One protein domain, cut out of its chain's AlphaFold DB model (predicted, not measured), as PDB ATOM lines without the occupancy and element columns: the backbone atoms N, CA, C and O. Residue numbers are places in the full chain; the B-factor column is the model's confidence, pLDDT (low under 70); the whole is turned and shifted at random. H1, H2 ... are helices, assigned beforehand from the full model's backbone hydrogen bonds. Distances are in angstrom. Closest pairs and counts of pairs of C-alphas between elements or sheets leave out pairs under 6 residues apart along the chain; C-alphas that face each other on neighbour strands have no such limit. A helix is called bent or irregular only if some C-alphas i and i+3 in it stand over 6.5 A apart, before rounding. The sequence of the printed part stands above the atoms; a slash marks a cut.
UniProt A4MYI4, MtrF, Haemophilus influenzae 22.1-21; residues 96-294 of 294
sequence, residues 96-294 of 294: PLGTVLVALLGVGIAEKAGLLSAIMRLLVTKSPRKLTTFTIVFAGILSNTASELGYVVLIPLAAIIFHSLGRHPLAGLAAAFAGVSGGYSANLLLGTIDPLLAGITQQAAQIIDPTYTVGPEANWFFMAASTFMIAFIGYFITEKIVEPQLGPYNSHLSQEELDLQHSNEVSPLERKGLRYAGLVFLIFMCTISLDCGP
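AT A GLANCE: This is residues 96 to 294 of the 294 residues of the protein "MtrF" of Haemophilus influenzae 22.1-21 (UniProt A4MYI4). An up-and-down bundle of five helices, H2, H3, H4, H5 and H7, each running against the one before it, makes the body, with H3 at its core. At one end H6 packs on residues 96 to 100 of H1 and residues 216 to 219 of H7; H8 packs on H4, and H9 packs on H2 before residues 279 to 294 stick out. The printed part has 199 residues with nine named helices, H1 to H9 in order, and no named strand: all helix. It is compact, with a radius of gyration of the C-alphas of 19.0 A, and elongated, spanning 62 by 38 by 29 A.

HOW THE PARTS SIT: H1, residues 96 to 112, touches H6, residues 193 to 205, closest at the C-alphas of Pro 96 and Gly 199, 4.5 A. H2, residues 115 to 125, and H3, residues 132 to 146, form a hairpin, closest at the C-alphas of Val 124 and Ile 136, 6.1 A. The hub, H3, touches five helices, among them H5, residues 169 to 182, at a steep tilt of 40 degrees, and H7, residues 216 to 246, at 39 degrees; the closest C-alphas are Gly 140 and Gly 179, 4.2 A, and Phe 134 and Tyr 235, 4.9 A. H4, residues 149 to 164, forms hairpins with H3 and H5; its residues 157 to 161 alone touch H8, residues 255 to 264, closest at the C-alphas of Ile 160 and Glu 257, 6.4 A. H9, residues 268 to 291, touches H2 with residues 270 to 277 alone, closest at the C-alphas of Ala 118 and Glu 270, 6.8 A. Every O i to N i+4 pair is within hydrogen-bond range in H2, H5, H6, H8 and H9, against 12 of 13 in H1, 8 of 11 in H3, 10 of 12 in H4 and 20 of 27 in H7.

IN THESE COORDINATES: H1 begins at C-alpha 96 (14.141, 41.168, -34.485) and H9 ends at C-alpha 291 (16.291, 31.024, -10.612). H7 is 41.3 A long, H9 34.8 A and H1 23.2 A. H7 has a kink of 40 degrees near residue 223 and is irregular, C-alphas 218 and 221 being 7.7 A apart; H4 is only just irregular, with 6.7 A between C-alphas 152 and 155.

THE WHOLE: The two C-alphas farthest apart, of Pro 210 and His 252, are 63.3 A apart. The printed part has no cut and no long link. Its mean pLDDT is 87.5; residues 147, 250 to 251 and 292 to 294 are under 70.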
ATOM      1  N   PRO A  96      13.413  42.311 -33.939       81.50
ATOM      2  CA  PRO A  96      14.141  41.168 -34.485       81.50
ATOM      3  C   PRO A  96      15.657  41.360 -34.563       81.50
ATOM      4  O   PRO A  96      16.390  40.390 -34.430       81.50
ATOM      5  N   LEU A  97      16.156  42.582 -34.772       85.50
ATOM      6  CA  LEU A  97      17.586  42.822 -34.985       85.50
ATOM      7  C   LEU A  97      18.405  42.406 -33.757       85.50
ATOM      8  O   LEU A  97      19.326  41.601 -33.867       85.50
ATOM      9  N   GLY A  98      18.055  42.930 -32.581       82.19
ATOM     10  CA  GLY A  98      18.798  42.646 -31.353       82.19
ATOM     11  C   GLY A  98      18.679  41.185 -30.922       82.19
ATOM     12  O   GLY A  98      19.679  40.539 -30.611       82.19
ATOM     13  N   THR A  99      17.460  40.648 -30.949       80.50
ATOM     14  CA  THR A  99      17.175  39.282 -30.485       80.50
ATOM     15  C   THR A  99      17.830  38.219 -31.372       80.50
ATOM     16  O   THR A  99      18.424  37.272 -30.856       80.50
ATOM     17  N   VAL A 100      17.815  38.405 -32.696       83.38
ATOM     18  CA  VAL A 100      18.445  37.479 -33.649       83.38
ATOM     19  C   VAL A 100      19.968  37.521 -33.557       83.38
ATOM     20  O   VAL A 100      20.593  36.463 -33.554       83.38
ATOM     21  N   LEU A 101      20.583  38.703 -33.434       86.88
ATOM     22  CA  LEU A 101      22.043  38.816 -33.310       86.88
ATOM     23  C   LEU A 101      22.568  38.086 -32.066       86.88
ATOM     24  O   LEU A 101      23.558  37.363 -32.153       86.88
ATOM     25  N   VAL A 102      21.885  38.226 -30.926       86.62
ATOM     26  CA  VAL A 102      22.260  37.527 -29.687       86.62
ATOM     27  C   VAL A 102      22.076  36.013 -29.829       86.62
ATOM     28  O   VAL A 102      22.974  35.254 -29.464       86.62
ATOM     29  N   ALA A 103      20.960  35.560 -30.410       84.50
ATOM     30  CA  ALA A 103      20.715  34.135 -30.644       84.50
ATOM     31  C   ALA A 103      21.759  33.507 -31.591       84.50
ATOM     32  O   ALA A 103      22.270  32.417 -31.323       84.50
ATOM     33  N   LEU A 104      22.132  34.214 -32.665       85.44
ATOM     34  CA  LEU A 104      23.127  33.758 -33.640       85.44
ATOM     35  C   LEU A 104      24.530  33.614 -33.045       85.44
ATOM     36  O   LEU A 104      25.272  32.738 -33.483       85.44
ATOM     37  N   LEU A 105      24.901  34.411 -32.038       89.56
ATOM     38  CA  LEU A 105      26.179  34.232 -31.338       89.56
ATOM     39  C   LEU A 105      26.237  32.874 -30.625       89.56
ATOM     40  O   LEU A 105      27.224  32.152 -30.756       89.56
ATOM     41  N   GLY A 106      25.169  32.499 -29.915       88.06
ATOM     42  CA  GLY A 106      25.087  31.209 -29.226       88.06
ATOM     43  C   GLY A 106      25.108  30.027 -30.197       88.06
ATOM     44  O   GLY A 106      25.910  29.103 -30.037       88.06
ATOM     45  N   VAL A 107      24.273  30.085 -31.240       85.00
ATOM     46  CA  VAL A 107      24.222  29.049 -32.285       85.00
ATOM     47  C   VAL A 107      25.555  28.945 -33.023       85.00
ATOM     48  O   VAL A 107      26.064  27.840 -33.199       85.00
ATOM     49  N   GLY A 108      26.176  30.075 -33.369       87.62
ATOM     50  CA  GLY A 108      27.465  30.109 -34.053       87.62
ATOM     51  C   GLY A 108      28.584  29.444 -33.248       87.62
ATOM     52  O   GLY A 108      29.375  28.691 -33.812       87.62
ATOM     53  N   ILE A 109      28.631  29.644 -31.925       91.25
ATOM     54  CA  ILE A 109      29.597  28.951 -31.054       91.25
ATOM     55  C   ILE A 109      29.322  27.443 -31.041       91.25
ATOM     56  O   ILE A 109      30.249  26.652 -31.220       91.25
ATOM     57  N   ALA A 110      28.063  27.031 -30.858       88.69
ATOM     58  CA  ALA A 110      27.685  25.617 -30.823       88.69
ATOM     59  C   ALA A 110      27.991  24.897 -32.149       88.69
ATOM     60  O   ALA A 110      28.452  23.752 -32.156       88.69
ATOM     61  N   GLU A 111      27.770  25.574 -33.272       84.81
ATOM     62  CA  GLU A 111      28.061  25.058 -34.603       84.81
ATOM     63  C   GLU A 111      29.571  24.957 -34.849       84.81
ATOM     64  O   GLU A 111      30.062  23.884 -35.203       84.81
ATOM     65  N   LYS A 112      30.334  26.033 -34.602       88.19
ATOM     66  CA  LYS A 112      31.792  26.050 -34.818       88.19
ATOM     67  C   LYS A 112      32.548  25.118 -33.875       88.19
ATOM     68  O   LYS A 112      33.591  24.599 -34.259       88.19
ATOM     69  N   ALA A 113      32.014  24.855 -32.682       89.81
ATOM     70  CA  ALA A 113      32.532  23.832 -31.773       89.81
ATOM     71  C   ALA A 113      32.239  22.390 -32.238       89.81
ATOM     72  O   ALA A 113      32.739  21.441 -31.638       89.81
ATOM     73  N   GLY A 114      31.415  22.203 -33.274       88.38
ATOM     74  CA  GLY A 114      31.024  20.891 -33.790       88.38
ATOM     75  C   GLY A 114      29.954  20.176 -32.960       88.38
ATOM     76  O   GLY A 114      29.632  19.029 -33.262       88.38
ATOM     77  N   LEU A 115      29.369  20.832 -31.947       90.25
ATOM     78  CA  LEU A 115      28.380  20.236 -31.040       90.25
ATOM     79  C   LEU A 115      27.133  19.775 -31.802       90.25
ATOM     80  O   LEU A 115      26.751  18.607 -31.714       90.25
ATOM     81  N   LEU A 116      26.530  20.681 -32.579       88.69
ATOM     82  CA  LEU A 116      25.315  20.391 -33.346       88.69
ATOM     83  C   LEU A 116      25.576  19.303 -34.396       88.69
ATOM     84  O   LEU A 116      24.802  18.357 -34.519       88.69
ATOM     85  N   SER A 117      26.722  19.374 -35.078       87.12
ATOM     86  CA  SER A 117      27.150  18.373 -36.063       87.12
ATOM     87  C   SER A 117      27.293  16.980 -35.453       87.12
ATOM     88  O   SER A 117      26.693  16.017 -35.935       87.12
ATOM     89  N   ALA A 118      28.015  16.868 -34.338       90.31
ATOM     90  CA  ALA A 118      28.251  15.594 -33.679       90.31
ATOM     91  C   ALA A 118      26.968  14.984 -33.085       90.31
ATOM     92  O   ALA A 118      26.785  13.771 -33.188       90.31
ATOM     93  N   ILE A 119      26.057  15.789 -32.512       89.88
ATOM     94  CA  ILE A 119      24.757  15.301 -32.005       89.88
ATOM     95  C   ILE A 119      23.933  14.689 -33.137       89.88
ATOM     96  O   ILE A 119      23.386  13.597 -32.981       89.88
ATOM     97  N   MET A 120      23.872  15.369 -34.278       87.56
ATOM     98  CA  MET A 120      23.062  14.959 -35.423       87.56
ATOM     99  C   MET A 120      23.582  13.671 -36.059       87.56
ATOM    100  O   MET A 120      22.811  12.733 -36.271       87.56
ATOM    101  N   ARG A 121      24.903  13.580 -36.268       87.69
ATOM    102  CA  ARG A 121      25.546  12.338 -36.720       87.69
ATOM    103  C   ARG A 121      25.335  11.212 -35.709       87.69
ATOM    104  O   ARG A 121      24.975  10.104 -36.092       87.69
ATOM    105  N   LEU A 122      25.473  11.488 -34.407       89.50
ATOM    106  CA  LEU A 122      25.269  10.481 -33.363       89.50
ATOM    107  C   LEU A 122      23.841   9.925 -33.365       89.50
ATOM    108  O   LEU A 122      23.676   8.708 -33.289       89.50
ATOM    109  N   LEU A 123      22.834  10.801 -33.444       88.75
ATOM    110  CA  LEU A 123      21.410  10.447 -33.474       88.75
ATOM    111  C   LEU A 123      21.117   9.435 -34.579       88.75
ATOM    112  O   LEU A 123      20.459   8.421 -34.354       88.75
ATOM    113  N   VAL A 124      21.652   9.704 -35.762       84.94
ATOM    114  CA  VAL A 124      21.353   8.952 -36.974       84.94
ATOM    115  C   VAL A 124      22.169   7.656 -37.049       84.94
ATOM    116  O   VAL A 124      21.592   6.596 -37.286       84.94
ATOM    117  N   THR A 125      23.463   7.684 -36.715       84.06
ATOM    118  CA  THR A 125      24.327   6.487 -36.704       84.06
ATOM    119  C   THR A 125      23.976   5.503 -35.579       84.06
ATOM    120  O   THR A 125      24.239   4.307 -35.691       84.06
ATOM    121  N   LYS A 126      23.384   5.968 -34.468       86.00
ATOM    122  CA  LYS A 126      22.957   5.102 -33.349       86.00
ATOM    123  C   LYS A 126      21.495   4.667 -33.414       86.00
ATOM    124  O   LYS A 126      21.053   3.950 -32.515       86.00
ATOM    125  N   SER A 127      20.756   5.058 -34.450       86.19
ATOM    126  CA  SER A 127      19.352   4.679 -34.581       86.19
ATOM    127  C   SER A 127      19.200   3.184 -34.901       86.19
ATOM    128  O   SER A 127      19.881   2.672 -35.794       86.19
ATOM    129  N   PRO A 128      18.311   2.445 -34.211       87.50
ATOM    130  CA  PRO A 128      18.036   1.057 -34.551       87.50
ATOM    131  C   PRO A 128      17.363   0.964 -35.926       87.50
ATOM    132  O   PRO A 128      16.541   1.804 -36.280       87.50
ATOM    133  N   ARG A 129      17.628  -0.123 -36.667       83.94
ATOM    134  CA  ARG A 129      17.179  -0.322 -38.063       83.94
ATOM    135  C   ARG A 129      15.688  -0.041 -38.320       83.94
ATOM    136  O   ARG A 129      15.334   0.406 -39.402       83.94
ATOM    137  N   LYS A 130      14.812  -0.307 -37.342       85.56
ATOM    138  CA  LYS A 130      13.358  -0.065 -37.451       85.56
ATOM    139  C   LYS A 130      12.956   1.406 -37.297       85.56
ATOM    140  O   LYS A 130      11.891   1.782 -37.762       85.56
ATOM    141  N   LEU A 131      13.767   2.215 -36.617       91.44
ATOM    142  CA  LEU A 131      13.490   3.634 -36.371       91.44
ATOM    143  C   LEU A 131      14.321   4.554 -37.262       91.44
ATOM    144  O   LEU A 131      14.121   5.760 -37.211       91.44
ATOM    145  N   THR A 132      15.210   4.015 -38.100       91.00
ATOM    146  CA  THR A 132      16.152   4.809 -38.899       91.00
ATOM    147  C   THR A 132      15.457   5.887 -39.726       91.00
ATOM    148  O   THR A 132      15.884   7.036 -39.697       91.00
ATOM    149  N   THR A 133      14.340   5.563 -40.386       93.25
ATOM    150  CA  THR A 133      13.562   6.544 -41.157       93.25
ATOM    151  C   THR A 133      13.011   7.656 -40.272       93.25
ATOM    152  O   THR A 133      13.193   8.831 -40.576       93.25
ATOM    153  N   PHE A 134      12.373   7.296 -39.154       94.62
ATOM    154  CA  PHE A 134      11.834   8.269 -38.207       94.62
ATOM    155  C   PHE A 134      12.944   9.154 -37.638       94.62
ATOM    156  O   PHE A 134      12.806  10.371 -37.623       94.62
ATOM    157  N   THR A 135      14.066   8.563 -37.224       94.44
ATOM    158  CA  THR A 135      15.206   9.302 -36.679       94.44
ATOM    159  C   THR A 135      15.833  10.228 -37.709       94.44
ATOM    160  O   THR A 135      16.226  11.323 -37.337       94.44
ATOM    161  N   ILE A 136      15.904   9.839 -38.984       94.12
ATOM    162  CA  ILE A 136      16.430  10.697 -40.053       94.12
ATOM    163  C   ILE A 136      15.522  11.904 -40.286       94.12
ATOM    164  O   ILE A 136      16.022  13.025 -40.323       94.12
ATOM    165  N   VAL A 137      14.203  11.707 -40.385       95.19
ATOM    166  CA  VAL A 137      13.263  12.834 -40.539       95.19
ATOM    167  C   VAL A 137      13.297  13.724 -39.299       95.19
ATOM    168  O   VAL A 137      13.398  14.939 -39.417       95.19
ATOM    169  N   PHE A 138      13.263  13.126 -38.107       93.88
ATOM    170  CA  PHE A 138      13.309  13.839 -36.834       93.88
ATOM    171  C   PHE A 138      14.601  14.643 -36.660       93.88
ATOM    172  O   PHE A 138      14.553  15.817 -36.301       93.88
ATOM    173  N   ALA A 139      15.751  14.043 -36.974       91.94
ATOM    174  CA  ALA A 139      17.020  14.751 -37.034       91.94
ATOM    175  C   ALA A 139      16.938  15.879 -38.075       91.94
ATOM    176  O   ALA A 139      17.336  16.996 -37.783       91.94
ATOM    177  N   GLY A 140      16.337  15.642 -39.244       92.50
ATOM    178  CA  GLY A 140      16.120  16.669 -40.267       92.50
ATOM    179  C   GLY A 140      15.393  17.891 -39.732       92.50
ATOM    180  O   GLY A 140      15.880  19.003 -39.911       92.50
ATOM    181  N   ILE A 141      14.312  17.684 -38.987       92.50
ATOM    182  CA  ILE A 141      13.551  18.769 -38.361       92.50
ATOM    183  C   ILE A 141      14.433  19.538 -37.360       92.50
ATOM    184  O   ILE A 141      14.567  20.755 -37.449       92.50
ATOM    185  N   LEU A 142      15.134  18.831 -36.464       89.81
ATOM    186  CA  LEU A 142      16.019  19.461 -35.471       89.81
ATOM    187  C   LEU A 142      17.224  20.196 -36.086       89.81
ATOM    188  O   LEU A 142      17.801  21.085 -35.448       89.81
ATOM    189  N   SER A 143      17.605  19.845 -37.320       88.44
ATOM    190  CA  SER A 143      18.754  20.427 -38.024       88.44
ATOM    191  C   SER A 143      18.598  21.914 -38.316       88.44
ATOM    192  O   SER A 143      19.609  22.595 -38.471       88.44
ATOM    193  N   ASN A 144      17.363  22.429 -38.333       84.00
ATOM    194  CA  ASN A 144      17.093  23.846 -38.540       84.00
ATOM    195  C   ASN A 144      17.822  24.735 -37.511       84.00
ATOM    196  O   ASN A 144      18.338  25.795 -37.854       84.00
ATOM    197  N   THR A 145      17.980  24.270 -36.266       79.12
ATOM    198  CA  THR A 145      18.763  24.996 -35.242       79.12
ATOM    199  C   THR A 145      20.201  25.277 -35.690       79.12
ATOM    200  O   THR A 145      20.821  26.225 -35.225       79.12
ATOM    201  N   ALA A 146      20.733  24.447 -36.587       73.06
ATOM    202  CA  ALA A 146      22.074  24.534 -37.148       73.06
ATOM    203  C   ALA A 146      22.096  25.125 -38.577       73.06
ATOM    204  O   ALA A 146      23.083  24.919 -39.281       73.06
ATOM    205  N   SER A 147      21.019  25.809 -39.002       69.25
ATOM    206  CA  SER A 147      20.773  26.489 -40.292       69.25
ATOM    207  C   SER A 147      21.071  25.664 -41.554       69.25
ATOM    208  O   SER A 147      20.155  25.247 -42.253       69.25
ATOM    209  N   GLU A 148      22.347  25.394 -41.840       73.44
ATOM    210  CA  GLU A 148      22.833  24.768 -43.082       73.44
ATOM    211  C   GLU A 148      23.251  23.304 -42.909       73.44
ATOM    212  O   GLU A 148      23.364  22.545 -43.877       73.44
ATOM    213  N   LEU A 149      23.478  22.870 -41.668       75.50
ATOM    214  CA  LEU A 149      24.029  21.547 -41.384       75.50
ATOM    215  C   LEU A 149      23.132  20.406 -41.898       75.50
ATOM    216  O   LEU A 149      23.634  19.367 -42.336       75.50
ATOM    217  N   GLY A 150      21.811  20.601 -41.861       81.69
ATOM    218  CA  GLY A 150      20.839  19.638 -42.376       81.69
ATOM    219  C   GLY A 150      21.059  19.322 -43.853       81.69
ATOM    220  O   GLY A 150      21.081  18.154 -44.240       81.69
ATOM    221  N   TYR A 151      21.300  20.343 -44.675       88.06
ATOM    222  CA  TYR A 151      21.506  20.153 -46.108       88.06
ATOM    223  C   TYR A 151      22.878  19.562 -46.428       88.06
ATOM    224  O   TYR A 151      22.983  18.681 -47.280       88.06
ATOM    225  N   VAL A 152      23.918  20.014 -45.726       85.75
ATOM    226  CA  VAL A 152      25.305  19.640 -46.035       85.75
ATOM    227  C   VAL A 152      25.656  18.238 -45.535       85.75
ATOM    228  O   VAL A 152      26.341  17.493 -46.231       85.75
ATOM    229  N   VAL A 153      25.207  17.864 -44.334       84.81
ATOM    230  CA  VAL A 153      25.662  16.633 -43.664       84.81
ATOM    231  C   VAL A 153      24.575  15.570 -43.622       84.81
ATOM    232  O   VAL A 153      24.837  14.405 -43.915       84.81
ATOM    233  N   LEU A 154      23.349  15.939 -43.252       89.50
ATOM    234  CA  LEU A 154      22.320  14.949 -42.946       89.50
ATOM    235  C   LEU A 154      21.761  14.270 -44.202       89.50
ATOM    236  O   LEU A 154      21.528  13.064 -44.180       89.50
ATOM    237  N   ILE A 155      21.561  15.024 -45.286       92.44
ATOM    238  CA  ILE A 155      21.011  14.487 -46.537       92.44
ATOM    239  C   ILE A 155      21.915  13.388 -47.131       92.44
ATOM    240  O   ILE A 155      21.419  12.273 -47.317       92.44
ATOM    241  N   PRO A 156      23.226  13.616 -47.367       90.62
ATOM    242  CA  PRO A 156      24.112  12.562 -47.864       90.62
ATOM    243  C   PRO A 156      24.227  11.384 -46.889       90.62
ATOM    244  O   PRO A 156      24.165  10.225 -47.301       90.62
ATOM    245  N   LEU A 157      24.331  11.665 -45.585       89.69
ATOM    246  CA  LEU A 157      24.460  10.634 -44.555       89.69
ATOM    247  C   LEU A 157      23.232   9.711 -44.508       89.69
ATOM    248  O   LEU A 157      23.371   8.496 -44.368       89.69
ATOM    249  N   ALA A 158      22.029  10.265 -44.666       92.19
ATOM    250  CA  ALA A 158      20.798   9.487 -44.726       92.19
ATOM    251  C   ALA A 158      20.766   8.533 -45.927       92.19
ATOM    252  O   ALA A 158      20.310   7.397 -45.785       92.19
ATOM    253  N   ALA A 159      21.278   8.962 -47.084       91.56
ATOM    254  CA  ALA A 159      21.379   8.124 -48.276       91.56
ATOM    255  C   ALA A 159      22.258   6.890 -48.020       91.56
ATOM    256  O   ALA A 159      21.829   5.758 -48.250       91.56
ATOM    257  N   ILE A 160      23.452   7.119 -47.464       89.44
ATOM    258  CA  ILE A 160      24.444   6.078 -47.163       89.44
ATOM    259  C   ILE A 160      23.924   5.119 -46.084       89.44
ATOM    260  O   ILE A 160      24.113   3.906 -46.159       89.44
ATOM    261  N   ILE A 161      23.204   5.628 -45.084       89.19
ATOM    262  CA  ILE A 161      22.614   4.784 -44.038       89.19
ATOM    263  C   ILE A 161      21.480   3.922 -44.582       89.19
ATOM    264  O   ILE A 161      21.381   2.751 -44.229       89.19
ATOM    265  N   PHE A 162      20.641   4.454 -45.470       89.88
ATOM    266  CA  PHE A 162      19.647   3.626 -46.149       89.88
ATOM    267  C   PHE A 162      20.327   2.523 -46.965       89.88
ATOM    268  O   PHE A 162      19.954   1.358 -46.831       89.88
ATOM    269  N   HIS A 163      21.376   2.867 -47.713       88.38
ATOM    270  CA  HIS A 163      22.147   1.907 -48.500       88.38
ATOM    271  C   HIS A 163      22.773   0.806 -47.637       88.38
ATOM    272  O   HIS A 163      22.569  -0.377 -47.904       88.38
ATOM    273  N   SER A 164      23.464   1.165 -46.551       84.75
ATOM    274  CA  SER A 164      24.109   0.198 -45.646       84.75
ATOM    275  C   SER A 164      23.111  -0.737 -44.948       84.75
ATOM    276  O   SER A 164      23.458  -1.854 -44.564       84.75
ATOM    277  N   LEU A 165      21.844  -0.326 -44.835       85.06
ATOM    278  CA  LEU A 165      20.741  -1.142 -44.326       85.06
ATOM    279  C   LEU A 165      20.029  -1.970 -45.414       85.06
ATOM    280  O   LEU A 165      19.026  -2.626 -45.105       85.06
ATOM    281  N   GLY A 166      20.524  -1.956 -46.657       81.81
ATOM    282  CA  GLY A 166      19.937  -2.641 -47.814       81.81
ATOM    283  C   GLY A 166      18.635  -2.004 -48.310       81.81
ATOM    284  O   GLY A 166      17.783  -2.691 -48.869       81.81
ATOM    285  N   ARG A 167      18.436  -0.712 -48.031       88.06
ATOM    286  CA  ARG A 167      17.276   0.087 -48.451       88.06
ATOM    287  C   ARG A 167      17.685   1.033 -49.574       88.06
ATOM    288  O   ARG A 167      18.864   1.317 -49.767       88.06
ATOM    289  N   HIS A 168      16.705   1.557 -50.303       90.50
ATOM    290  CA  HIS A 168      16.982   2.427 -51.441       90.50
ATOM    291  C   HIS A 168      17.560   3.794 -50.987       90.50
ATOM    292  O   HIS A 168      16.867   4.523 -50.273       90.50
ATOM    293  N   PRO A 169      18.762   4.213 -51.435       91.19
ATOM    294  CA  PRO A 169      19.409   5.457 -50.984       91.19
ATOM    295  C   PRO A 169      18.581   6.717 -51.275       91.19
ATOM    296  O   PRO A 169      18.485   7.613 -50.440       91.19
ATOM    297  N   LEU A 170      17.905   6.758 -52.434       91.62
ATOM    298  CA  LEU A 170      16.977   7.846 -52.789       91.62
ATOM    299  C   LEU A 170      15.836   8.032 -51.772       91.62
ATOM    300  O   LEU A 170      15.388   9.158 -51.579       91.62
ATOM    301  N   ALA A 171      15.381   6.965 -51.103       92.25
ATOM    302  CA  ALA A 171      14.383   7.089 -50.042       92.25
ATOM    303  C   ALA A 171      14.971   7.809 -48.819       92.25
ATOM    304  O   ALA A 171      14.310   8.668 -48.243       92.25
ATOM    305  N   GLY A 172      16.228   7.517 -48.471       92.25
ATOM    306  CA  GLY A 172      16.964   8.221 -47.419       92.25
ATOM    307  C   GLY A 172      17.173   9.702 -47.740       92.25
ATOM    308  O   GLY A 172      16.899  10.551 -46.892       92.25
ATOM    309  N   LEU A 173      17.566  10.020 -48.981       93.38
ATOM    310  CA  LEU A 173      17.669  11.403 -49.469       93.38
ATOM    311  C   LEU A 173      16.334  12.142 -49.350       93.38
ATOM    312  O   LEU A 173      16.286  13.240 -48.800       93.38
ATOM    313  N   ALA A 174      15.249  11.533 -49.835       93.50
ATOM    314  CA  ALA A 174      13.916  12.123 -49.782       93.50
ATOM    315  C   ALA A 174      13.441  12.336 -48.336       93.50
ATOM    316  O   ALA A 174      12.900  13.396 -48.026       93.50
ATOM    317  N   ALA A 175      13.680  11.371 -47.443       94.19
ATOM    318  CA  ALA A 175      13.318  11.465 -46.031       94.19
ATOM    319  C   ALA A 175      14.059  12.605 -45.322       94.19
ATOM    320  O   ALA A 175      13.436  13.422 -44.643       94.19
ATOM    321  N   ALA A 176      15.380  12.690 -45.503       93.75
ATOM    322  CA  ALA A 176      16.178  13.760 -44.920       93.75
ATOM    323  C   ALA A 176      15.783  15.124 -45.494       93.75
ATOM    324  O   ALA A 176      15.546  16.051 -44.728       93.75
ATOM    325  N   PHE A 177      15.633  15.245 -46.816       93.81
ATOM    326  CA  PHE A 177      15.228  16.498 -47.455       93.81
ATOM    327  C   PHE A 177      13.841  16.962 -46.988       93.81
ATOM    328  O   PHE A 177      13.660  18.133 -46.661       93.81
ATOM    329  N   ALA A 178      12.875  16.043 -46.881       93.31
ATOM    330  CA  ALA A 178      11.551  16.342 -46.342       93.31
ATOM    331  C   ALA A 178      11.613  16.792 -44.873       93.31
ATOM    332  O   ALA A 178      10.903  17.719 -44.496       93.31
ATOM    333  N   GLY A 179      12.475  16.175 -44.057       92.19
ATOM    334  CA  GLY A 179      12.694  16.581 -42.667       92.19
ATOM    335  C   GLY A 179      13.327  17.968 -42.541       92.19
ATOM    336  O   GLY A 179      12.825  18.790 -41.786       92.19
ATOM    337  N   VAL A 180      14.392  18.246 -43.299       92.38
ATOM    338  CA  VAL A 180      15.125  19.524 -43.246       92.38
ATOM    339  C   VAL A 180      14.289  20.673 -43.820       92.38
ATOM    340  O   VAL A 180      14.139  21.711 -43.184       92.38
ATOM    341  N   SER A 181      13.720  20.494 -45.016       91.00
ATOM    342  CA  SER A 181      12.977  21.550 -45.712       91.00
ATOM    343  C   SER A 181      11.536  21.674 -45.210       91.00
ATOM    344  O   SER A 181      11.081  22.763 -44.872       91.00
ATOM    345  N   GLY A 182      10.815  20.554 -45.108       88.00
ATOM    346  CA  GLY A 182       9.420  20.542 -44.655       88.00
ATOM    347  C   GLY A 182       9.261  20.753 -43.148       88.00
ATOM    348  O   GLY A 182       8.212  21.208 -42.701       88.00
ATOM    349  N   GLY A 183      10.301  20.451 -42.368       88.81
ATOM    350  CA  GLY A 183      10.343  20.651 -40.921       88.81
ATOM    351  C   GLY A 183      10.876  22.004 -40.466       88.81
ATOM    352  O   GLY A 183      10.989  22.200 -39.264       88.81
ATOM    353  N   TYR A 184      11.196  22.924 -41.382       87.25
ATOM    354  CA  TYR A 184      12.001  24.117 -41.096       87.25
ATOM    355  C   TYR A 184      11.527  24.941 -39.890       87.25
ATOM    356  O   TYR A 184      12.347  25.409 -39.119       87.25
ATOM    357  N   SER A 185      10.221  25.112 -39.673       85.44
ATOM    358  CA  SER A 185       9.727  25.888 -38.522       85.44
ATOM    359  C   SER A 185       9.570  25.080 -37.231       85.44
ATOM    360  O   SER A 185       9.565  25.667 -36.155       85.44
ATOM    361  N   ALA A 186       9.410  23.758 -37.315       88.19
ATOM    362  CA  ALA A 186       9.177  22.928 -36.140       88.19
ATOM    363  C   ALA A 186      10.502  22.615 -35.441       88.19
ATOM    364  O   ALA A 186      11.492  22.277 -36.085       88.19
ATOM    365  N   ASN A 187      10.526  22.716 -34.115       86.25
ATOM    366  CA  ASN A 187      11.715  22.403 -33.336       86.25
ATOM    367  C   ASN A 187      11.356  22.042 -31.890       86.25
ATOM    368  O   ASN A 187      10.310  22.447 -31.379       86.25
ATOM    369  N   LEU A 188      12.236  21.292 -31.218       87.94
ATOM    370  CA  LEU A 188      12.122  21.018 -29.779       87.94
ATOM    371  C   LEU A 188      12.742  22.120 -28.922       87.94
ATOM    372  O   LEU A 188      12.326  22.326 -27.785       87.94
ATOM    373  N   LEU A 189      13.753  22.802 -29.450       86.62
ATOM    374  CA  LEU A 189      14.433  23.900 -28.778       86.62
ATOM    375  C   LEU A 189      14.153  25.199 -29.523       86.62
ATOM    376  O   LEU A 189      13.876  25.184 -30.720       86.62
ATOM    377  N   LEU A 190      14.247  26.318 -28.808       86.44
ATOM    378  CA  LEU A 190      14.186  27.631 -29.438       86.44
ATOM    379  C   LEU A 190      15.374  27.790 -30.394       86.44
ATOM    380  O   LEU A 190      16.528  27.586 -30.012       86.44
ATOM    381  N   GLY A 191      15.067  28.118 -31.643       83.50
ATOM    382  CA  GLY A 191      16.019  28.423 -32.696       83.50
ATOM    383  C   GLY A 191      16.105  29.921 -32.972       83.50
ATOM    384  O   GLY A 191      15.521  30.754 -32.287       83.50
ATOM    385  N   THR A 192      16.838  30.278 -34.022       83.06
ATOM    386  CA  THR A 192      17.008  31.671 -34.475       83.06
ATOM    387  C   THR A 192      15.758  32.234 -35.156       83.06
ATOM    388  O   THR A 192      15.578  33.449 -35.207       83.06
ATOM    389  N   ILE A 193      14.878  31.357 -35.650       86.62
ATOM    390  CA  ILE A 193      13.607  31.720 -36.289       86.62
ATOM    391  C   ILE A 193      12.598  32.238 -35.264       86.62
ATOM    392  O   ILE A 193      11.859  33.174 -35.564       86.62
ATOM    393  N   ASP A 194      12.567  31.664 -34.062       88.88
ATOM    394  CA  ASP A 194      11.593  32.020 -33.030       88.88
ATOM    395  C   ASP A 194      11.661  33.508 -32.636       88.88
ATOM    396  O   ASP A 194      10.646  34.195 -32.777       88.88
ATOM    397  N   PRO A 195      12.823  34.078 -32.246       88.19
ATOM    398  CA  PRO A 195      12.925  35.507 -31.962       88.19
ATOM    399  C   PRO A 195      12.710  36.382 -33.205       88.19
ATOM    400  O   PRO A 195      12.161  37.478 -33.088       88.19
ATOM    401  N   LEU A 196      13.091  35.909 -34.400       89.31
ATOM    402  CA  LEU A 196      12.870  36.632 -35.657       89.31
ATOM    403  C   LEU A 196      11.369  36.819 -35.929       89.31
ATOM    404  O   LEU A 196      10.907  37.944 -36.125       89.31
ATOM    405  N   LEU A 197      10.604  35.724 -35.927       91.25
ATOM    406  CA  LEU A 197       9.166  35.745 -36.195       91.25
ATOM    407  C   LEU A 197       8.389  36.407 -35.058       91.25
ATOM    408  O   LEU A 197       7.472  37.186 -35.330       91.25
ATOM    409  N   ALA A 198       8.769  36.152 -33.802       90.81
ATOM    410  CA  ALA A 198       8.182  36.817 -32.644       90.81
ATOM    411  C   ALA A 198       8.380  38.335 -32.728       90.81
ATOM    412  O   ALA A 198       7.417  39.087 -32.603       90.81
ATOM    413  N   GLY A 199       9.593  38.796 -33.051       89.06
ATOM    414  CA  GLY A 199       9.886  40.218 -33.188       89.06
ATOM    415  C   GLY A 199       9.106  40.891 -34.324       89.06
ATOM    416  O   GLY A 199       8.602  41.997 -34.136       89.06
ATOM    417  N   ILE A 200       8.953  40.237 -35.484       91.50
ATOM    418  CA  ILE A 200       8.144  40.770 -36.599       91.50
ATOM    419  C   ILE A 200       6.666  40.838 -36.194       91.50
ATOM    420  O   ILE A 200       6.006  41.853 -36.416       91.50
ATOM    421  N   THR A 201       6.160  39.779 -35.560       93.50
ATOM    422  CA  THR A 201       4.771  39.700 -35.085       93.50
ATOM    423  C   THR A 201       4.487  40.772 -34.039       93.50
ATOM    424  O   THR A 201       3.458  41.439 -34.107       93.50
ATOM    425  N   GLN A 202       5.423  41.001 -33.116       91.62
ATOM    426  CA  GLN A 202       5.333  42.066 -32.126       91.62
ATOM    427  C   GLN A 202       5.247  43.443 -32.793       91.62
ATOM    428  O   GLN A 202       4.373  44.228 -32.442       91.62
ATOM    429  N   GLN A 203       6.104  43.733 -33.779       88.12
ATOM    430  CA  GLN A 203       6.053  45.013 -34.499       88.12
ATOM    431  C   GLN A 203       4.725  45.210 -35.240       88.12
ATOM    432  O   GLN A 203       4.174  46.309 -35.227       88.12
ATOM    433  N   ALA A 204       4.179  44.151 -35.840       91.69
ATOM    434  CA  ALA A 204       2.871  44.207 -36.482       91.69
ATOM    435  C   ALA A 204       1.737  44.445 -35.466       91.69
ATOM    436  O   ALA A 204       0.852  45.261 -35.714       91.69
ATOM    437  N   ALA A 205       1.775  43.781 -34.307       90.75
ATOM    438  CA  ALA A 205       0.776  43.946 -33.249       90.75
ATOM    439  C   ALA A 205       0.802  45.355 -32.628       90.75
ATOM    440  O   ALA A 205      -0.252  45.929 -32.341       90.75
ATOM    441  N   GLN A 206       1.993  45.949 -32.507       89.31
ATOM    442  CA  GLN A 206       2.201  47.290 -31.950       89.31
ATOM    443  C   GLN A 206       1.638  48.431 -32.808       89.31
ATOM    444  O   GLN A 206       1.555  49.565 -32.335       89.31
ATOM    445  N   ILE A 207       1.178  48.139 -34.030       86.69
ATOM    446  CA  ILE A 207       0.384  49.076 -34.835       86.69
ATOM    447  C   ILE A 207      -0.966  49.370 -34.154       86.69
ATOM    448  O   ILE A 207      -1.465  50.490 -34.244       86.69
ATOM    449  N   ILE A 208      -1.548  48.384 -33.458       85.19
ATOM    450  CA  ILE A 208      -2.852  48.501 -32.787       85.19
ATOM    451  C   ILE A 208      -2.682  48.659 -31.271       85.19
ATOM    452  O   ILE A 208      -3.257  49.583 -30.690       85.19
ATOM    453  N   ASP A 209      -1.891  47.783 -30.641       85.25
ATOM    454  CA  ASP A 209      -1.618  47.786 -29.199       85.25
ATOM    455  C   ASP A 209      -0.118  48.011 -28.929       85.25
ATOM    456  O   ASP A 209       0.670  47.064 -28.984       85.25
ATOM    457  N   PRO A 210       0.295  49.246 -28.578       83.94
ATOM    458  CA  PRO A 210       1.699  49.580 -28.338       83.94
ATOM    459  C   PRO A 210       2.359  48.801 -27.193       83.94
ATOM    460  O   PRO A 210       3.585  48.784 -27.101       83.94
ATOM    461  N   THR A 211       1.570  48.201 -26.297       87.38
ATOM    462  CA  THR A 211       2.072  47.454 -25.135       87.38
ATOM    463  C   THR A 211       2.222  45.960 -25.394       87.38
ATOM    464  O   THR A 211       2.766  45.254 -24.547       87.38
ATOM    465  N   TYR A 212       1.797  45.482 -26.566       90.00
ATOM    466  CA  TYR A 212       1.862  44.072 -26.912       90.00
ATOM    467  C   TYR A 212       3.313  43.597 -27.038       90.00
ATOM    468  O   TYR A 212       4.126  44.196 -27.755       90.00
ATOM    469  N   THR A 213       3.634  42.504 -26.352       89.38
ATOM    470  CA  THR A 213       4.943  41.847 -26.377       89.38
ATOM    471  C   THR A 213       4.779  40.395 -26.803       89.38
ATOM    472  O   THR A 213       3.843  39.712 -26.391       89.38
ATOM    473  N   VAL A 214       5.679  39.918 -27.664       91.38
ATOM    474  CA  VAL A 214       5.687  38.523 -28.119       91.38
ATOM    475  C   VAL A 214       7.038  37.932 -27.771       91.38
ATOM    476  O   VAL A 214       8.054  38.302 -28.360       91.38
ATOM    477  N   GLY A 215       7.047  37.028 -26.797       88.25
ATOM    478  CA  GLY A 215       8.243  36.284 -26.429       88.25
ATOM    479  C   GLY A 215       8.621  35.244 -27.495       88.25
ATOM    480  O   GLY A 215       7.732  34.728 -28.184       88.25
ATOM    481  N   PRO A 216       9.912  34.894 -27.646       88.06
ATOM    482  CA  PRO A 216      10.343  33.789 -28.508       88.06
ATOM    483  C   PRO A 216       9.680  32.449 -28.147       88.06
ATOM    484  O   PRO A 216       9.473  31.597 -29.004       88.06
ATOM    485  N   GLU A 217       9.303  32.266 -26.884       91.31
ATOM    486  CA  GLU A 217       8.640  31.077 -26.356       91.31
ATOM    487  C   GLU A 217       7.157  30.956 -26.735       91.31
ATOM    488  O   GLU A 217       6.573  29.886 -26.552       91.31
ATOM    489  N   ALA A 218       6.546  32.006 -27.297       92.62
ATOM    490  CA  ALA A 218       5.106  32.057 -27.563       92.62
ATOM    491  C   ALA A 218       4.604  30.877 -28.418       92.62
ATOM    492  O   ALA A 218       3.513  30.361 -28.186       92.62
ATOM    493  N   ASN A 219       5.416  30.413 -29.373       93.12
ATOM    494  CA  ASN A 219       5.077  29.290 -30.252       93.12
ATOM    495  C   ASN A 219       5.694  27.952 -29.821       93.12
ATOM    496  O   ASN A 219       5.451  26.932 -30.471       93.12
ATOM    497  N   TRP A 220       6.473  27.914 -28.737       92.81
ATOM    498  CA  TRP A 220       7.320  26.766 -28.410       92.81
ATOM    499  C   TRP A 220       6.523  25.471 -28.212       92.81
ATOM    500  O   TRP A 220       6.849  24.450 -28.814       92.81
ATOM    501  N   PHE A 221       5.422  25.514 -27.453       92.75
ATOM    502  CA  PHE A 221       4.571  24.337 -27.228       92.75
ATOM    503  C   PHE A 221       3.999  23.767 -28.533       92.75
ATOM    504  O   PHE A 221       3.946  22.549 -28.717       92.75
ATOM    505  N   PHE A 222       3.601  24.646 -29.456       94.56
ATOM    506  CA  PHE A 222       3.066  24.251 -30.754       94.56
ATOM    507  C   PHE A 222       4.151  23.643 -31.650       94.56
ATOM    508  O   PHE A 222       3.927  22.596 -32.261       94.56
ATOM    509  N   MET A 223       5.339  24.252 -31.700       93.50
ATOM    510  CA  MET A 223       6.461  23.755 -32.502       93.50
ATOM    511  C   MET A 223       7.006  22.424 -31.968       93.50
ATOM    512  O   MET A 223       7.279  21.509 -32.752       93.50
ATOM    513  N   ALA A 224       7.072  22.266 -30.644       92.94
ATOM    514  CA  ALA A 224       7.496  21.025 -30.007       92.94
ATOM    515  C   ALA A 224       6.538  19.869 -30.339       92.94
ATOM    516  O   ALA A 224       6.980  18.800 -30.766       92.94
ATOM    517  N   ALA A 225       5.223  20.088 -30.232       94.81
ATOM    518  CA  ALA A 225       4.224  19.092 -30.627       94.81
ATOM    519  C   ALA A 225       4.269  18.791 -32.140       94.81
ATOM    520  O   ALA A 225       4.245  17.628 -32.556       94.81
ATOM    521  N   SER A 226       4.403  19.834 -32.965       94.19
ATOM    522  CA  SER A 226       4.472  19.719 -34.426       94.19
ATOM    523  C   SER A 226       5.694  18.934 -34.898       94.19
ATOM    524  O   SER A 226       5.601  18.209 -35.886       94.19
ATOM    525  N   THR A 227       6.811  18.994 -34.169       93.94
ATOM    526  CA  THR A 227       8.027  18.225 -34.477       93.94
ATOM    527  C   THR A 227       7.738  16.725 -34.543       93.94
ATOM    528  O   THR A 227       8.085  16.063 -35.521       93.94
ATOM    529  N   PHE A 228       7.051  16.175 -33.539       94.81
ATOM    530  CA  PHE A 228       6.707  14.751 -33.519       94.81
ATOM    531  C   PHE A 228       5.669  14.392 -34.582       94.81
ATOM    532  O   PHE A 228       5.774  13.339 -35.213       94.81
ATOM    533  N   MET A 229       4.699  15.279 -34.812       95.12
ATOM    534  CA  MET A 229       3.687  15.098 -35.851       95.12
ATOM    535  C   MET A 229       4.327  15.011 -37.244       95.12
ATOM    536  O   MET A 229       4.078  14.054 -37.975       95.12
ATOM    537  N   ILE A 230       5.191  15.964 -37.599       94.50
ATOM    538  CA  ILE A 230       5.874  15.998 -38.900       94.50
ATOM    539  C   ILE A 230       6.846  14.822 -39.025       94.50
ATOM    540  O   ILE A 230       6.894  14.191 -40.079       94.50
ATOM    541  N   ALA A 231       7.560  14.458 -37.954       94.44
ATOM    542  CA  ALA A 231       8.432  13.284 -37.957       94.44
ATOM    543  C   ALA A 231       7.653  11.995 -38.262       94.44
ATOM    544  O   ALA A 231       8.098  11.174 -39.067       94.44
ATOM    545  N   PHE A 232       6.464  11.833 -37.674       95.38
ATOM    546  CA  PHE A 232       5.596  10.688 -37.941       95.38
ATOM    547  C   PHE A 232       5.044  10.695 -39.372       95.38
ATOM    548  O   PHE A 232       5.046   9.659 -40.038       95.38
ATOM    549  N   ILE A 233       4.616  11.855 -39.875       95.56
ATOM    550  CA  ILE A 233       4.131  11.999 -41.254       95.56
ATOM    551  C   ILE A 233       5.251  11.686 -42.253       95.56
ATOM    552  O   ILE A 233       5.040  10.908 -43.180       95.56
ATOM    553  N   GLY A 234       6.454  12.231 -42.054       94.56
ATOM    554  CA  GLY A 234       7.604  11.968 -42.919       94.56
ATOM    555  C   GLY A 234       8.041  10.505 -42.875       94.56
ATOM    556  O   GLY A 234       8.321   9.919 -43.922       94.56
ATOM    557  N   TYR A 235       8.013   9.878 -41.694       94.69
ATOM    558  CA  TYR A 235       8.193   8.433 -41.544       94.69
ATOM    559  C   TYR A 235       7.170   7.651 -42.378       94.69
ATOM    560  O   TYR A 235       7.545   6.807 -43.194       94.69
ATOM    561  N   PHE A 236       5.884   7.968 -42.216       95.25
ATOM    562  CA  PHE A 236       4.795   7.277 -42.894       95.25
ATOM    563  C   PHE A 236       4.879   7.419 -44.416       95.25
ATOM    564  O   PHE A 236       4.812   6.420 -45.129       95.25
ATOM    565  N   ILE A 237       5.071   8.640 -44.921       95.00
ATOM    566  CA  ILE A 237       5.192   8.904 -46.359       95.00
ATOM    567  C   ILE A 237       6.406   8.170 -46.934       95.00
ATOM    568  O   ILE A 237       6.296   7.536 -47.986       95.00
ATOM    569  N   THR A 238       7.542   8.191 -46.235       93.12
ATOM    570  CA  THR A 238       8.753   7.523 -46.719       93.12
ATOM    571  C   THR A 238       8.555   6.010 -46.802       93.12
ATOM    572  O   THR A 238       8.775   5.437 -47.864       93.12
ATOM    573  N   GLU A 239       8.097   5.355 -45.730       91.44
ATOM    574  CA  GLU A 239       8.002   3.886 -45.704       91.44
ATOM    575  C   GLU A 239       6.815   3.322 -46.486       91.44
ATOM    576  O   GLU A 239       6.876   2.196 -46.975       91.44
ATOM    577  N   LYS A 240       5.698   4.056 -46.567       91.75
ATOM    578  CA  LYS A 240       4.466   3.544 -47.188       91.75
ATOM    579  C   LYS A 240       4.274   3.982 -48.629       91.75
ATOM    580  O   LYS A 240       3.540   3.308 -49.346       91.75
ATOM    581  N   ILE A 241       4.901   5.078 -49.052       92.25
ATOM    582  CA  ILE A 241       4.683   5.648 -50.386       92.25
ATOM    583  C   ILE A 241       5.986   5.669 -51.181       92.25
ATOM    584  O   ILE A 241       6.038   5.078 -52.254       92.25
ATOM    585  N   VAL A 242       7.032   6.314 -50.662       92.56
ATOM    586  CA  VAL A 242       8.265   6.565 -51.429       92.56
ATOM    587  C   VAL A 242       9.095   5.294 -51.599       92.56
ATOM    588  O   VAL A 242       9.420   4.909 -52.718       92.56
ATOM    589  N   GLU A 243       9.427   4.614 -50.505       88.88
ATOM    590  CA  GLU A 243      10.298   3.438 -50.537       88.88
ATOM    591  C   GLU A 243       9.701   2.260 -51.333       88.88
ATOM    592  O   GLU A 243      10.419   1.705 -52.167       88.88
ATOM    593  N   PRO A 244       8.403   1.906 -51.203       88.50
ATOM    594  CA  PRO A 244       7.814   0.829 -52.001       88.50
ATOM    595  C   PRO A 244       7.807   1.107 -53.510       88.50
ATOM    596  O   PRO A 244       7.856   0.166 -54.299       88.50
ATOM    597  N   GLN A 245       7.753   2.379 -53.925       88.25
ATOM    598  CA  GLN A 245       7.784   2.763 -55.342       88.25
ATOM    599  C   GLN A 245       9.169   2.608 -55.975       88.25
ATOM    600  O   GLN A 245       9.265   2.418 -57.186       88.25
ATOM    601  N   LEU A 246      10.231   2.692 -55.172       86.12
ATOM    602  CA  LEU A 246      11.614   2.620 -55.643       86.12
ATOM    603  C   LEU A 246      12.104   1.174 -55.831       86.12
ATOM    604  O   LEU A 246      13.036   0.937 -56.596       86.12
ATOM    605  N   GLY A 247      11.451   0.202 -55.187       76.19
ATOM    606  CA  GLY A 247      11.792  -1.216 -55.294       76.19
ATOM    607  C   GLY A 247      13.051  -1.625 -54.510       76.19
ATOM    608  O   GLY A 247      13.684  -0.800 -53.846       76.19
ATOM    609  N   PRO A 248      13.407  -2.925 -54.529       70.12
ATOM    610  CA  PRO A 248      14.563  -3.440 -53.802       70.12
ATOM    611  C   PRO A 248      15.872  -2.944 -54.422       70.12
ATOM    612  O   PRO A 248      16.064  -3.009 -55.636       70.12
ATOM    613  N   TYR A 249      16.792  -2.495 -53.570       72.19
ATOM    614  CA  TYR A 249      18.094  -1.974 -53.969       72.19
ATOM    615  C   TYR A 249      19.202  -2.846 -53.375       72.19
ATOM    616  O   TYR A 249      19.453  -2.807 -52.174       72.19
ATOM    617  N   ASN A 250      19.843  -3.653 -54.222       61.81
ATOM    618  CA  ASN A 250      20.937  -4.543 -53.839       61.81
ATOM    619  C   ASN A 250      22.195  -4.162 -54.626       61.81
ATOM    620  O   ASN A 250      22.476  -4.730 -55.680       61.81
ATOM    621  N   SER A 251      22.950  -3.196 -54.116       68.81
ATOM    622  CA  SER A 251      24.314  -2.909 -54.559       68.81
ATOM    623  C   SER A 251      25.224  -2.817 -53.335       68.81
ATOM    624  O   SER A 251      24.777  -2.470 -52.240       68.81
ATOM    625  N   HIS A 252      26.497  -3.164 -53.499       72.81
ATOM    626  CA  HIS A 252      27.496  -2.942 -52.458       72.81
ATOM    627  C   HIS A 252      27.798  -1.443 -52.343       72.81
ATOM    628  O   HIS A 252      27.739  -0.733 -53.346       72.81
ATOM    629  N   LEU A 253      28.119  -0.982 -51.130       73.69
ATOM    630  CA  LEU A 253      28.623   0.373 -50.913       73.69
ATOM    631  C   LEU A 253      29.902   0.565 -51.735       73.69
ATOM    632  O   LEU A 253      30.788  -0.295 -51.727       73.69
ATOM    633  N   SER A 254      29.990   1.682 -52.443       78.62
ATOM    634  CA  SER A 254      31.222   2.127 -53.084       78.62
ATOM    635  C   SER A 254      32.263   2.522 -52.033       78.62
ATOM    636  O   SER A 254      31.936   2.811 -50.880       78.62
ATOM    637  N   GLN A 255      33.536   2.558 -52.431       75.12
ATOM    638  CA  GLN A 255      34.609   3.004 -51.539       75.12
ATOM    639  C   GLN A 255      34.385   4.450 -51.065       75.12
ATOM    640  O   GLN A 255      34.605   4.746 -49.897       75.12
ATOM    641  N   GLU A 256      33.857   5.320 -51.933       78.44
ATOM    642  CA  GLU A 256      33.514   6.705 -51.587       78.44
ATOM    643  C   GLU A 256      32.408   6.778 -50.522       78.44
ATOM    644  O   GLU A 256      32.509   7.552 -49.574       78.44
ATOM    645  N   GLU A 257      31.370   5.944 -50.628       80.06
ATOM    646  CA  GLU A 257      30.294   5.880 -49.629       80.06
ATOM    647  C   GLU A 257      30.792   5.340 -48.284       80.06
ATOM    648  O   GLU A 257      30.374   5.835 -47.236       80.06
ATOM    649  N   LEU A 258      31.709   4.366 -48.297       78.19
ATOM    650  CA  LEU A 258      32.352   3.848 -47.087       78.19
ATOM    651  C   LEU A 258      33.208   4.920 -46.406       78.19
ATOM    652  O   LEU A 258      33.095   5.119 -45.197       78.19
ATOM    653  N   ASP A 259      34.017   5.651 -47.170       78.31
ATOM    654  CA  ASP A 259      34.860   6.728 -46.648       78.31
ATOM    655  C   ASP A 259      34.002   7.881 -46.081       78.31
ATOM    656  O   ASP A 259      34.286   8.428 -45.008       78.31
ATOM    657  N   LEU A 260      32.888   8.212 -46.744       77.88
ATOM    658  CA  LEU A 260      31.894   9.168 -46.247       77.88
ATOM    659  C   LEU A 260      31.184   8.668 -44.982       77.88
ATOM    660  O   LEU A 260      30.943   9.451 -44.065       77.88
ATOM    661  N   GLN A 261      30.864   7.378 -44.888       79.50
ATOM    662  CA  GLN A 261      30.282   6.809 -43.676       79.50
ATOM    663  C   GLN A 261      31.266   6.901 -42.504       79.50
ATOM    664  O   GLN A 261      30.904   7.405 -41.441       79.50
ATOM    665  N   HIS A 262      32.514   6.469 -42.708       79.06
ATOM    666  CA  HIS A 262      33.558   6.463 -41.684       79.06
ATOM    667  C   HIS A 262      33.942   7.868 -41.213       79.06
ATOM    668  O   HIS A 262      34.098   8.086 -40.015       79.06
ATOM    669  N   SER A 263      34.047   8.838 -42.124       77.25
ATOM    670  CA  SER A 263      34.334  10.237 -41.768       77.25
ATOM    671  C   SER A 263      33.206  10.900 -40.970       77.25
ATOM    672  O   SER A 263      33.461  11.821 -40.194       77.25
ATOM    673  N   ASN A 264      31.970  10.414 -41.112       80.56
ATOM    674  CA  ASN A 264      30.815  10.890 -40.356       80.56
ATOM    675  C   ASN A 264      30.579  10.128 -39.040       80.56
ATOM    676  O   ASN A 264      29.726  10.533 -38.241       80.56
ATOM    677  N   GLU A 265      31.319   9.050 -38.766       83.56
ATOM    678  CA  GLU A 265      31.238   8.380 -37.474       83.56
ATOM    679  C   GLU A 265      31.781   9.269 -36.354       83.56
ATOM    680  O   GLU A 265      32.835   9.894 -36.447       83.56
ATOM    681  N   VAL A 266      31.042   9.312 -35.248       85.38
ATOM    682  CA  VAL A 266      31.404  10.150 -34.105       85.38
ATOM    683  C   VAL A 266      32.594   9.541 -33.370       85.38
ATOM    684  O   VAL A 266      32.498   8.432 -32.825       85.38
ATOM    685  N   SER A 267      33.695  10.292 -33.302       89.44
ATOM    686  CA  SER A 267      34.940   9.826 -32.686       89.44
ATOM    687  C   SER A 267      34.796   9.621 -31.165       89.44
ATOM    688  O   SER A 267      33.900  10.189 -30.524       89.44
ATOM    689  N   PRO A 268      35.685   8.843 -30.514       90.19
ATOM    690  CA  PRO A 268      35.673   8.695 -29.056       90.19
ATOM    691  C   PRO A 268      35.830  10.031 -28.315       90.19
ATOM    692  O   PRO A 268      35.235  10.221 -27.250       90.19
ATOM    693  N   LEU A 269      36.600  10.960 -28.890       91.19
ATOM    694  CA  LEU A 269      36.819  12.293 -28.336       91.19
ATOM    695  C   LEU A 269      35.562  13.157 -28.458       91.19
ATOM    696  O   LEU A 269      35.151  13.750 -27.465       91.19
ATOM    697  N   GLU A 270      34.896  13.144 -29.614       89.88
ATOM    698  CA  GLU A 270      33.601  13.813 -29.793       89.88
ATOM    699  C   GLU A 270      32.550  13.235 -28.849       89.88
ATOM    700  O   GLU A 270      31.841  13.980 -28.186       89.88
ATOM    701  N   ARG A 271      32.493  11.908 -28.683       90.44
ATOM    702  CA  ARG A 271      31.567  11.277 -27.733       90.44
ATOM    703  C   ARG A 271      31.832  11.720 -26.293       90.44
ATOM    704  O   ARG A 271      30.884  11.933 -25.537       90.44
ATOM    705  N   LYS A 272      33.101  11.847 -25.895       91.94
ATOM    706  CA  LYS A 272      33.480  12.383 -24.582       91.94
ATOM    707  C   LYS A 272      33.071  13.858 -24.470       91.94
ATOM    708  O   LYS A 272      32.448  14.221 -23.479       91.94
ATOM    709  N   GLY A 273      33.339  14.662 -25.498       93.12
ATOM    710  CA  GLY A 273      32.933  16.065 -25.590       93.12
ATOM    711  C   GLY A 273      31.422  16.251 -25.460       93.12
ATOM    712  O   GLY A 273      30.983  17.020 -24.615       93.12
ATOM    713  N   LEU A 274      30.624  15.470 -26.193       93.00
ATOM    714  CA  LEU A 274      29.160  15.478 -26.125       93.00
ATOM    715  C   LEU A 274      28.631  15.173 -24.722       93.00
ATOM    716  O   LEU A 274      27.662  15.786 -24.289       93.00
ATOM    717  N   ARG A 275      29.269  14.254 -23.986       92.69
ATOM    718  CA  ARG A 275      28.878  13.949 -22.600       92.69
ATOM    719  C   ARG A 275      29.127  15.131 -21.668       92.69
ATOM    720  O   ARG A 275      28.247  15.454 -20.877       92.69
ATOM    721  N   TYR A 276      30.289  15.778 -21.761       95.00
ATOM    722  CA  TYR A 276      30.577  16.962 -20.947       95.00
ATOM    723  C   TYR A 276      29.719  18.157 -21.353       95.00
ATOM    724  O   TYR A 276      29.171  18.817 -20.480       95.00
ATOM    725  N   ALA A 277      29.542  18.398 -22.652       93.38
ATOM    726  CA  ALA A 277      28.670  19.452 -23.159       93.38
ATOM    727  C   ALA A 277      27.219  19.239 -22.708       93.38
ATOM    728  O   ALA A 277      26.589  20.171 -22.224       93.38
ATOM    729  N   GLY A 278      26.716  18.002 -22.778       92.31
ATOM    730  CA  GLY A 278      25.398  17.640 -22.261       92.31
ATOM    731  C   GLY A 278      25.278  17.836 -20.749       92.31
ATOM    732  O   GLY A 278      24.268  18.343 -20.279       92.31
ATOM    733  N   LEU A 279      26.319  17.504 -19.979       94.25
ATOM    734  CA  LEU A 279      26.344  17.740 -18.534       94.25
ATOM    735  C   LEU A 279      26.340  19.237 -18.197       94.25
ATOM    736  O   LEU A 279      25.575  19.659 -17.338       94.25
ATOM    737  N   VAL A 280      27.137  20.048 -18.898       94.31
ATOM    738  CA  VAL A 280      27.140  21.513 -18.748       94.31
ATOM    739  C   VAL A 280      25.780  22.097 -19.125       94.31
ATOM    740  O   VAL A 280      25.259  22.934 -18.396       94.31
ATOM    741  N   PHE A 281      25.171  21.618 -20.211       90.94
ATOM    742  CA  PHE A 281      23.835  22.032 -20.634       90.94
ATOM    743  C   PHE A 281      22.770  21.706 -19.578       90.94
ATOM    744  O   PHE A 281      21.936  22.552 -19.269       90.94
ATOM    745  N   LEU A 282      22.821  20.515 -18.974       91.62
ATOM    746  CA  LEU A 282      21.914  20.137 -17.887       91.62
ATOM    747  C   LEU A 282      22.118  21.000 -16.640       91.62
ATOM    748  O   LEU A 282      21.137  21.451 -16.059       91.62
ATOM    749  N   ILE A 283      23.368  21.269 -16.246       94.19
ATOM    750  CA  ILE A 283      23.665  22.170 -15.123       94.19
ATOM    751  C   ILE A 283      23.094  23.560 -15.403       94.19
ATOM    752  O   ILE A 283      22.420  24.115 -14.543       94.19
ATOM    753  N   PHE A 284      23.308  24.085 -16.609       90.94
ATOM    754  CA  PHE A 284      22.795  25.387 -17.023       90.94
ATOM    755  C   PHE A 284      21.260  25.449 -16.968       90.94
ATOM    756  O   PHE A 284      20.691  26.376 -16.388       90.94
ATOM    757  N   MET A 285      20.579  24.423 -17.484       88.94
ATOM    758  CA  MET A 285      19.119  24.314 -17.400       88.94
ATOM    759  C   MET A 285      18.625  24.218 -15.953       88.94
ATOM    760  O   MET A 285      17.645  24.874 -15.601       88.94
ATOM    761  N   CYS A 286      19.313  23.462 -15.093       91.38
ATOM    762  CA  CYS A 286      18.999  23.398 -13.667       91.38
ATOM    763  C   CYS A 286      19.177  24.758 -12.984       91.38
ATOM    764  O   CYS A 286      18.313  25.150 -12.208       91.38
ATOM    765  N   THR A 287      20.253  25.496 -13.279       91.62
ATOM    766  CA  THR A 287      20.475  26.825 -12.691       91.62
ATOM    767  C   THR A 287      19.400  27.821 -13.104       91.62
ATOM    768  O   THR A 287      18.878  28.515 -12.243       91.62
ATOM    769  N   ILE A 288      19.000  27.831 -14.381       88.56
ATOM    770  CA  ILE A 288      17.897  28.683 -14.849       88.56
ATOM    771  C   ILE A 288      16.584  28.274 -14.179       88.56
ATOM    772  O   ILE A 288      15.828  29.128 -13.740       88.56
ATOM    773  N   SER A 289      16.316  26.971 -14.070       86.62
ATOM    774  CA  SER A 289      15.080  26.474 -13.452       86.62
ATOM    775  C   SER A 289      14.990  26.816 -11.963       86.62
ATOM    776  O   SER A 289      13.897  27.058 -11.465       86.62
ATOM    777  N   LEU A 290      16.124  26.835 -11.255       85.81
ATOM    778  CA  LEU A 290      16.196  27.241  -9.849       85.81
ATOM    779  C   LEU A 290      15.974  28.749  -9.675       85.81
ATOM    780  O   LEU A 290      15.366  29.145  -8.689       85.81
ATOM    781  N   ASP A 291      16.434  29.561 -10.627       80.31
ATOM    782  CA  ASP A 291      16.291  31.024 -10.612       80.31
ATOM    783  C   ASP A 291      14.902  31.491 -11.105       80.31
ATOM    784  O   ASP A 291      14.419  32.550 -10.725       80.31
ATOM    785  N   CYS A 292      14.232  30.678 -11.933       64.88
ATOM    786  CA  CYS A 292      12.844  30.875 -12.382       64.88
ATOM    787  C   CYS A 292      11.796  30.157 -11.505       64.88
ATOM    788  O   CYS A 292      10.611  30.156 -11.852       64.88
ATOM    789  N   GLY A 293      12.204  29.527 -10.399       48.56
ATOM    790  CA  GLY A 293      11.282  29.091  -9.348       48.56
ATOM    791  C   GLY A 293      10.731  30.298  -8.570       48.56
ATOM    792  O   GLY A 293      11.385  31.336  -8.557       48.56
ATOM    793  N   PRO A 294       9.531  30.197  -7.964       47.78
ATOM    794  CA  PRO A 294       8.930  31.297  -7.203       47.78
ATOM    795  C   PRO A 294       9.799  31.783  -6.035       47.78
ATOM    796  O   PRO A 294      10.517  30.946  -5.436       47.78
TER     797      PRO A 294